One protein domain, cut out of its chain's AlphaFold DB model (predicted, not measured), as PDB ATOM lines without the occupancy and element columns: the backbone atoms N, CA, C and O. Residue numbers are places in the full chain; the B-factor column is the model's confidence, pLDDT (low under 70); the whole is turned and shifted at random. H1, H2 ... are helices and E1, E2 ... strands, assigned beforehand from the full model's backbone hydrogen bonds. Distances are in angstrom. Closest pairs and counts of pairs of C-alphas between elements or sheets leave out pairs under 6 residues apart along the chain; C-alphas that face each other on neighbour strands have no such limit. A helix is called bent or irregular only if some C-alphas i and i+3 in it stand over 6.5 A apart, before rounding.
ATOM      1  N   SER A  31      45.442 -59.799  -3.143       42.88
ATOM      2  CA  SER A  31      46.009 -59.346  -4.418       42.88
ATOM      3  C   SER A  31      44.984 -59.166  -5.551       42.88
ATOM      4  O   SER A  31      45.257 -58.446  -6.509       42.88
ATOM      5  N   GLU A  32      43.792 -59.770  -5.471       44.41
ATOM      6  CA  GLU A  32      42.726 -59.580  -6.476       44.41
ATOM      7  C   GLU A  32      41.867 -58.330  -6.211       44.41
ATOM      8  O   GLU A  32      41.139 -57.859  -7.090       44.41
ATOM      9  N   LEU A  33      41.963 -57.743  -5.016       41.62
ATOM     10  CA  LEU A  33      41.172 -56.572  -4.624       41.62
ATOM     11  C   LEU A  33      41.681 -55.277  -5.285       41.62
ATOM     12  O   LEU A  33      40.897 -54.383  -5.613       41.62
ATOM     13  N   GLU A  34      42.981 -55.193  -5.570       44.91
ATOM     14  CA  GLU A  34      43.590 -54.014  -6.197       44.91
ATOM     15  C   GLU A  34      43.314 -53.911  -7.705       44.91
ATOM     16  O   GLU A  34      43.141 -52.808  -8.234       44.91
ATOM     17  N   ILE A  35      43.187 -55.044  -8.405       46.19
ATOM     18  CA  ILE A  35      42.803 -55.071  -9.827       46.19
ATOM     19  C   ILE A  35      41.329 -54.677  -9.974       46.19
ATOM     20  O   ILE A  35      40.970 -53.880 -10.851       46.19
ATOM     21  N   ASN A  36      40.484 -55.154  -9.057       43.06
ATOM     22  CA  ASN A  36      39.072 -54.804  -9.022       43.06
ATOM     23  C   ASN A  36      38.849 -53.322  -8.700       43.06
ATOM     24  O   ASN A  36      37.965 -52.729  -9.302       43.06
ATOM     25  N   SER A  37      39.665 -52.671  -7.862       48.34
ATOM     26  CA  SER A  37      39.469 -51.244  -7.545       48.34
ATOM     27  C   SER A  37      39.753 -50.312  -8.737       48.34
ATOM     28  O   SER A  37      39.017 -49.345  -8.965       48.34
ATOM     29  N   LYS A  38      40.769 -50.607  -9.564       45.38
ATOM     30  CA  LYS A  38      41.056 -49.834 -10.790       45.38
ATOM     31  C   LYS A  38      40.025 -50.091 -11.892       45.38
ATOM     32  O   LYS A  38      39.602 -49.142 -12.557       45.38
ATOM     33  N   LEU A  39      39.575 -51.335 -12.072       49.59
ATOM     34  CA  LEU A  39      38.477 -51.664 -12.994       49.59
ATOM     35  C   LEU A  39      37.140 -51.074 -12.529       49.59
ATOM     36  O   LEU A  39      36.374 -50.565 -13.346       49.59
ATOM     37  N   TYR A  40      36.889 -51.055 -11.224       51.62
ATOM     38  CA  TYR A  40      35.704 -50.466 -10.606       51.62
ATOM     39  C   TYR A  40      35.668 -48.943 -10.793       51.62
ATOM     40  O   TYR A  40      34.666 -48.391 -11.239       51.62
ATOM     41  N   ASN A  41      36.790 -48.249 -10.595       52.94
ATOM     42  CA  ASN A  41      36.866 -46.805 -10.842       52.94
ATOM     43  C   ASN A  41      36.692 -46.436 -12.324       52.94
ATOM     44  O   ASN A  41      36.041 -45.438 -12.647       52.94
ATOM     45  N   ASN A  42      37.236 -47.239 -13.244       55.44
ATOM     46  CA  ASN A  42      37.041 -47.023 -14.679       55.44
ATOM     47  C   ASN A  42      35.609 -47.335 -15.128       55.44
ATOM     48  O   ASN A  42      35.051 -46.592 -15.933       55.44
ATOM     49  N   SER A  43      34.991 -48.383 -14.582       55.62
ATOM     50  CA  SER A  43      33.604 -48.749 -14.889       55.62
ATOM     51  C   SER A  43      32.591 -47.773 -14.287       55.62
ATOM     52  O   SER A  43      31.626 -47.433 -14.969       55.62
ATOM     53  N   ILE A  44      32.843 -47.211 -13.098       57.62
ATOM     54  CA  ILE A  44      32.064 -46.084 -12.560       57.62
ATOM     55  C   ILE A  44      32.196 -44.864 -13.467       57.62
ATOM     56  O   ILE A  44      31.186 -44.278 -13.847       57.62
ATOM     57  N   LYS A  45      33.418 -44.484 -13.865       58.00
ATOM     58  CA  LYS A  45      33.614 -43.353 -14.785       58.00
ATOM     59  C   LYS A  45      32.917 -43.582 -16.124       58.00
ATOM     60  O   LYS A  45      32.345 -42.635 -16.651       58.00
ATOM     61  N   LEU A  46      32.914 -44.812 -16.646       58.41
ATOM     62  CA  LEU A  46      32.148 -45.182 -17.839       58.41
ATOM     63  C   LEU A  46      30.638 -45.047 -17.602       58.41
ATOM     64  O   LEU A  46      29.954 -44.409 -18.395       58.41
ATOM     65  N   ALA A  47      30.112 -45.582 -16.499       56.75
ATOM     66  CA  ALA A  47      28.685 -45.522 -16.179       56.75
ATOM     67  C   ALA A  47      28.198 -44.072 -15.994       56.75
ATOM     68  O   ALA A  47      27.172 -43.681 -16.550       56.75
ATOM     69  N   LEU A  48      28.979 -43.236 -15.303       57.44
ATOM     70  CA  LEU A  48      28.707 -41.805 -15.152       57.44
ATOM     71  C   LEU A  48      28.698 -41.069 -16.503       57.44
ATOM     72  O   LEU A  48      28.021 -40.050 -16.629       57.44
ATOM     73  N   ARG A  49      29.427 -41.576 -17.506       60.72
ATOM     74  CA  ARG A  49      29.605 -40.950 -18.823       60.72
ATOM     75  C   ARG A  49      28.407 -41.109 -19.753       60.72
ATOM     76  O   ARG A  49      28.179 -40.231 -20.580       60.72
ATOM     77  N   TYR A  50      27.647 -42.194 -19.615       63.12
ATOM     78  CA  TYR A  50      26.566 -42.557 -20.541       63.12
ATOM     79  C   TYR A  50      25.159 -42.295 -19.989       63.12
ATOM     80  O   TYR A  50      24.205 -42.935 -20.414       63.12
ATOM     81  N   GLY A  51      25.021 -41.370 -19.033       64.25
ATOM     82  CA  GLY A  51      23.713 -40.967 -18.502       64.25
ATOM     83  C   GLY A  51      23.052 -41.990 -17.574       64.25
ATOM     84  O   GLY A  51      21.902 -41.805 -17.184       64.25
ATOM     85  N   PHE A  52      23.781 -43.023 -17.128       69.00
ATOM     86  CA  PHE A  52      23.252 -43.983 -16.153       69.00
ATOM     87  C   PHE A  52      22.948 -43.356 -14.782       69.00
ATOM     88  O   PHE A  52      22.199 -43.946 -14.012       69.00
ATOM     89  N   GLN A  53      23.452 -42.154 -14.486       70.00
ATOM     90  CA  GLN A  53      23.141 -41.408 -13.252       70.00
ATOM     91  C   GLN A  53      21.638 -41.175 -13.072       70.00
ATOM     92  O   GLN A  53      21.095 -41.266 -11.974       70.00
ATOM     93  N   GLN A  54      20.968 -40.930 -14.190       69.06
ATOM     94  CA  GLN A  54      19.566 -40.567 -14.245       69.06
ATOM     95  C   GLN A  54      18.625 -41.776 -14.344       69.06
ATOM     96  O   GLN A  54      17.415 -41.638 -14.209       69.06
ATOM     97  N   THR A  55      19.166 -42.991 -14.495       71.88
ATOM     98  CA  THR A  55      18.349 -44.221 -14.473       71.88
ATOM     99  C   THR A  55      17.691 -44.489 -13.125       71.88
ATOM    100  O   THR A  55      16.768 -45.293 -13.061       71.88
ATOM    101  N   SER A  56      18.140 -43.806 -12.071       73.50
ATOM    102  CA  SER A  56      17.520 -43.823 -10.746       73.50
ATOM    103  C   SER A  56      16.126 -43.185 -10.720       73.50
ATOM    104  O   SER A  56      15.334 -43.521  -9.845       73.50
ATOM    105  N   GLU A  57      15.806 -42.304 -11.674       80.88
ATOM    106  CA  GLU A  57      14.497 -41.641 -11.763       80.88
ATOM    107  C   GLU A  57      13.414 -42.561 -12.346       80.88
ATOM    108  O   GLU A  57      12.224 -42.343 -12.123       80.88
ATOM    109  N   CYS A  58      13.812 -43.591 -13.095       84.56
ATOM    110  CA  CYS A  58      12.904 -44.575 -13.669       84.56
ATOM    111  C   CYS A  58      12.593 -45.678 -12.645       84.56
ATOM    112  O   CYS A  58      13.491 -46.336 -12.122       84.56
ATOM    113  N   ASN A  59      11.301 -45.944 -12.429       84.19
ATOM    114  CA  ASN A  59      10.833 -47.002 -11.522       84.19
ATOM    115  C   ASN A  59      11.240 -48.427 -11.962       84.19
ATOM    116  O   ASN A  59      11.211 -49.352 -11.151       84.19
ATOM    117  N   ASP A  60      11.604 -48.620 -13.233       86.50
ATOM    118  CA  ASP A  60      12.005 -49.904 -13.818       86.50
ATOM    119  C   ASP A  60      13.443 -49.835 -14.354       86.50
ATOM    120  O   ASP A  60      13.699 -49.627 -15.546       86.50
ATOM    121  N   PHE A  61      14.407 -50.009 -13.449       82.00
ATOM    122  CA  PHE A  61      15.825 -49.967 -13.791       82.00
ATOM    123  C   PHE A  61      16.210 -50.903 -14.960       82.00
ATOM    124  O   PHE A  61      16.887 -50.431 -15.879       82.00
ATOM    125  N   PRO A  62      15.788 -52.186 -15.002       83.94
ATOM    126  CA  PRO A  62      16.048 -53.056 -16.149       83.94
ATOM    127  C   PRO A  62      15.592 -52.455 -17.482       83.94
ATOM    128  O   PRO A  62      16.326 -52.521 -18.473       83.94
ATOM    129  N   LYS A  63      14.410 -51.827 -17.513       84.56
ATOM    130  CA  LYS A  63      13.890 -51.169 -18.715       84.56
ATOM    131  C   LYS A  63      14.746 -49.971 -19.124       84.56
ATOM    132  O   LYS A  63      15.134 -49.891 -20.291       84.56
ATOM    133  N   ALA A  64      15.102 -49.096 -18.182       86.81
ATOM    134  CA  ALA A  64      15.988 -47.959 -18.444       86.81
ATOM    135  C   ALA A  64      17.377 -48.401 -18.929       86.81
ATOM    136  O   ALA A  64      17.909 -47.845 -19.889       86.81
ATOM    137  N   TYR A  65      17.941 -49.446 -18.319       85.19
ATOM    138  CA  TYR A  65      19.250 -49.983 -18.682       85.19
ATOM    139  C   TYR A  65      19.284 -50.476 -20.133       85.19
ATOM    140  O   TYR A  65      20.139 -50.046 -20.907       85.19
ATOM    141  N   ILE A  66      18.335 -51.335 -20.530       87.00
ATOM    142  CA  ILE A  66      18.246 -51.833 -21.916       87.00
ATOM    143  C   ILE A  66      18.103 -50.671 -22.891       87.00
ATOM    144  O   ILE A  66      18.658 -50.682 -23.986       87.00
ATOM    145  N   CYS A  67      17.296 -49.694 -22.511       87.12
ATOM    146  CA  CYS A  67      16.928 -48.585 -23.358       87.12
ATOM    147  C   CYS A  67      18.133 -47.660 -23.629       87.12
ATOM    148  O   CYS A  67      18.415 -47.357 -24.790       87.12
ATOM    149  N   ILE A  68      18.935 -47.340 -22.607       87.25
ATOM    150  CA  ILE A  68      20.220 -46.634 -22.762       87.25
ATOM    151  C   ILE A  68      21.201 -47.467 -23.584       87.25
ATOM    152  O   ILE A  68      21.820 -46.962 -24.519       87.25
ATOM    153  N   GLN A  69      21.315 -48.755 -23.276       84.12
ATOM    154  CA  GLN A  69      22.246 -49.643 -23.958       84.12
ATOM    155  C   GLN A  69      21.928 -49.769 -25.457       84.12
ATOM    156  O   GLN A  69      22.837 -49.743 -26.280       84.12
ATOM    157  N   LYS A  70      20.644 -49.788 -25.840       85.31
ATOM    158  CA  LYS A  70      20.220 -49.728 -27.248       85.31
ATOM    159  C   LYS A  70      20.676 -48.448 -27.946       85.31
ATOM    160  O   LYS A  70      21.108 -48.525 -29.090       85.31
ATOM    161  N   CYS A  71      20.591 -47.287 -27.295       85.94
ATOM    162  CA  CYS A  71      21.110 -46.046 -27.873       85.94
ATOM    163  C   CYS A  71      22.624 -46.151 -28.135       85.94
ATOM    164  O   CYS A  71      23.096 -45.768 -29.201       85.94
ATOM    165  N   LEU A  72      23.393 -46.696 -27.192       83.12
ATOM    166  CA  LEU A  72      24.844 -46.842 -27.358       83.12
ATOM    167  C   LEU A  72      25.193 -47.820 -28.487       83.12
ATOM    168  O   LEU A  72      26.043 -47.524 -29.323       83.12
ATOM    169  N   ASP A  73      24.477 -48.940 -28.572       81.19
ATOM    170  CA  ASP A  73      24.635 -49.936 -29.636       81.19
ATOM    171  C   ASP A  73      24.281 -49.395 -31.028       81.19
ATOM    172  O   ASP A  73      24.853 -49.821 -32.031       81.19
ATOM    173  N   LEU A  74      23.354 -48.438 -31.102       82.06
ATOM    174  CA  LEU A  74      23.021 -47.713 -32.330       82.06
ATOM    175  C   LEU A  74      24.051 -46.623 -32.684       82.06
ATOM    176  O   LEU A  74      23.914 -45.969 -33.716       82.06
ATOM    177  N   GLY A  75      25.090 -46.441 -31.864       79.25
ATOM    178  CA  GLY A  75      26.185 -45.505 -32.110       79.25
ATOM    179  C   GLY A  75      25.919 -44.082 -31.623       79.25
ATOM    180  O   GLY A  75      26.621 -43.161 -32.041       79.25
ATOM    181  N   PHE A  76      24.917 -43.869 -30.766       84.38
ATOM    182  CA  PHE A  76      24.721 -42.569 -30.128       84.38
ATOM    183  C   PHE A  76      25.793 -42.322 -29.060       84.38
ATOM    184  O   PHE A  76      26.181 -43.224 -28.322       84.38
ATOM    185  N   ASP A  77      26.250 -41.074 -28.945       80.44
ATOM    186  CA  ASP A  77      27.318 -40.699 -28.007       80.44
ATOM    187  C   ASP A  77      26.830 -40.633 -26.554       80.44
ATOM    188  O   ASP A  77      27.608 -40.727 -25.604       80.44
ATOM    189  N   THR A  78      25.545 -40.343 -26.360       82.00
ATOM    190  CA  THR A  78      24.937 -40.139 -25.044       82.00
ATOM    191  C   THR A  78      23.486 -40.595 -25.080       82.00
ATOM    192  O   THR A  78      22.800 -40.403 -26.083       82.00
ATOM    193  N   ALA A  79      23.002 -41.147 -23.974       88.31
ATOM    194  CA  ALA A  79      21.601 -41.478 -23.788       88.31
ATOM    195  C   ALA A  79      21.158 -41.150 -22.360       88.31
ATOM    196  O   ALA A  79      21.961 -41.193 -21.434       88.31
ATOM    197  N   TYR A  80      19.890 -40.793 -22.202       86.62
ATOM    198  CA  TYR A  80      19.229 -40.536 -20.921       86.62
ATOM    199  C   TYR A  80      17.935 -41.334 -20.883       86.62
ATOM    200  O   TYR A  80      17.329 -41.506 -21.935       86.62
ATOM    201  N   SER A  81      17.519 -41.786 -19.700       89.06
ATOM    202  CA  SER A  81      16.187 -42.341 -19.461       89.06
ATOM    203  C   SER A  81      15.432 -41.423 -18.510       89.06
ATOM    204  O   SER A  81      15.959 -41.110 -17.447       89.06
ATOM    205  N   ASP A  82      14.206 -41.050 -18.863       88.44
ATOM    206  CA  ASP A  82      13.338 -40.247 -18.002       88.44
ATOM    207  C   ASP A  82      12.664 -41.074 -16.893       88.44
ATOM    208  O   ASP A  82      12.802 -42.301 -16.825       88.44
ATOM    209  N   ARG A  83      11.880 -40.396 -16.044       89.50
ATOM    210  CA  ARG A  83      11.080 -41.016 -14.971       89.50
ATOM    211  C   ARG A  83      10.047 -42.043 -15.450       89.50
ATOM    212  O   ARG A  83       9.601 -42.888 -14.679       89.50
ATOM    213  N   TYR A  84       9.652 -41.971 -16.720       89.19
ATOM    214  CA  TYR A  84       8.719 -42.896 -17.364       89.19
ATOM    215  C   TYR A  84       9.443 -44.031 -18.105       89.19
ATOM    216  O   TYR A  84       8.803 -44.870 -18.749       89.19
ATOM    217  N   CYS A  85      10.770 -44.095 -17.975       86.31
ATOM    218  CA  CYS A  85      11.634 -45.075 -18.613       86.31
ATOM    219  C   CYS A  85      11.650 -44.971 -20.150       86.31
ATOM    220  O   CYS A  85      11.854 -45.977 -20.840       86.31
ATOM    221  N   PHE A  86      11.405 -43.774 -20.696       87.19
ATOM    222  CA  PHE A  86      11.657 -43.434 -22.094       87.19
ATOM    223  C   PHE A  86      13.086 -42.939 -22.253       87.19
ATOM    224  O   PHE A  86      13.544 -42.112 -21.463       87.19
ATOM    225  N   CYS A  87      13.778 -43.405 -23.297       88.56
ATOM    226  CA  CYS A  87      15.126 -42.927 -23.575       88.56
ATOM    227  C   CYS A  87      15.189 -41.901 -24.679       88.56
ATOM    228  O   CYS A  87      14.588 -42.062 -25.741       88.56
ATOM    229  N   THR A  88      16.057 -40.927 -24.452       89.19
ATOM    230  CA  THR A  88      16.459 -39.951 -25.450       89.19
ATOM    231  C   THR A  88      17.926 -40.171 -25.784       89.19
ATOM    232  O   THR A  88      18.795 -40.055 -24.917       89.19
ATOM    233  N   CYS A  89      18.205 -40.504 -27.044       90.25
ATOM    234  CA  CYS A  89      19.555 -40.699 -27.560       90.25
ATOM    235  C   CYS A  89      20.051 -39.408 -28.246       90.25
ATOM    236  O   CYS A  89      19.315 -38.792 -29.016       90.25
ATOM    237  N   TYR A  90      21.303 -39.009 -28.018       84.94
ATOM    238  CA  TYR A  90      21.898 -37.803 -28.602       84.94
ATOM    239  C   TYR A  90      23.238 -38.099 -29.279       84.94
ATOM    240  O   TYR A  90      24.110 -38.750 -28.703       84.94
ATOM    241  N   HIS A  91      23.437 -37.525 -30.468       84.25
ATOM    242  CA  HIS A  91      24.750 -37.420 -31.105       84.25
ATOM    243  C   HIS A  91      25.377 -36.069 -30.757       84.25
ATOM    244  O   HIS A  91      24.979 -35.025 -31.286       84.25
TER     245      HIS A  91
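What this domain is: This is residues 31 to 91 of the 241 residues of the protein "uncharacterized protein LOC116779793" of Danaus plexippus plexippus (UniProt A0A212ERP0). What would one see first in this model? A small body is built on a hairpin of two short strands, E1 and E2: H3 packs on both strands, and the short H2 packs on E1 and on H3. From this body H1 leads away as a long helical arm, whose residues 31 to 43 stick out free and make much of the length. What is it made of, and how large is it? The printed part has 61 residues with three named helices and two named strands, in the order H1, H2, H3, E1, E2; the class is mostly helix, and the sheet, of order E1 - E2, is antiparallel. The whole is loose, with a radius of gyration of the C-alphas of 13.2 A, and spans 42 by 25 by 13 A, a flat outline.

Where its parts are: Where are the two strands? E1 is residues 78 to 81, 10.6 A from first to last C-alpha, and begins with C-alpha 78 at (24.937, -40.139, -25.044). E2 is residues 87 to 90, 9.9 A long, and ends with C-alpha 90 at (21.898, -37.803, -28.602). Where are the helices? H3 is residues 61 to 73, 18.1 A long, and H2 is residues 52 to 57, 10.1 A long. H1 is residues 31 to 49, 28.5 A long, and begins with C-alpha 31 at (46.009, -59.346, -4.418). Is any helix bent or irregular? No helix is bent, and H2 is irregular, but only just: C-alphas 53 and 56 are 6.6 A apart. H1 is neither bent nor irregular, but only just: C-alphas 31 and 34 are 6.1 A apart.

How they stand to each other: How do the strands pair? E1 and E2 form a hairpin of antiparallel neighbours, with 162 degrees between their directions; C-alphas 81 and 87 face each other at 4.3 A. N 80 and O 88 are within hydrogen-bond range at 3.0 A, and so are N 90 and O 78 at 2.8 A. How near do H3 and H2 come to the strands? The closest C-alphas of H3 and E1 are those of Ile 68 and Ala 79, 5.4 A apart, and those of H3 and E2 are Cys 71 and Cys 89, 5.6 A apart. The closest C-alphas of H2 and E1 are those of Thr 55 and Ser 81, 5.8 A apart, while H2 and E2 are apart. How do the helices stand to each other? H2 and H3 form a helical hairpin: they touch, the closest C-alphas being those of Thr 55 and Ala 64 at 5.9 A, and run opposite ways at a shallow tilt of 34.8 degrees, only just short of steep. H1 and H2 are close but not clearly touching, the closest C-alphas being those of Ala 47 and Gln 53 at 7.5 A; they run the same way at a steep tilt of 68 degrees, only just short of about perpendicular. H1 is apart from H3 and from E2. What do the helix backbones show? In H3 every O i to N i+4 pair is within hydrogen-bond range, in H1 14 of 15 are, and in H2 0 of 2, beside 2 of 3 O i to N i+3 pairs.

The domain as a whole: How far does it reach? The two C-alphas farthest apart are those of Ser 31 and Tyr 84, at 42.8 A. Without residues 31 to 43 the body has 48 residues and spans 25 by 21 by 14 A. Is there a cut or a long link? The printed part has no cut, and the four links are tight. Where is confidence low? The mean pLDDT of the printed part is 72.8, and residues 31 to 52 and residue 54 are under 70; the mean of H1 is 51.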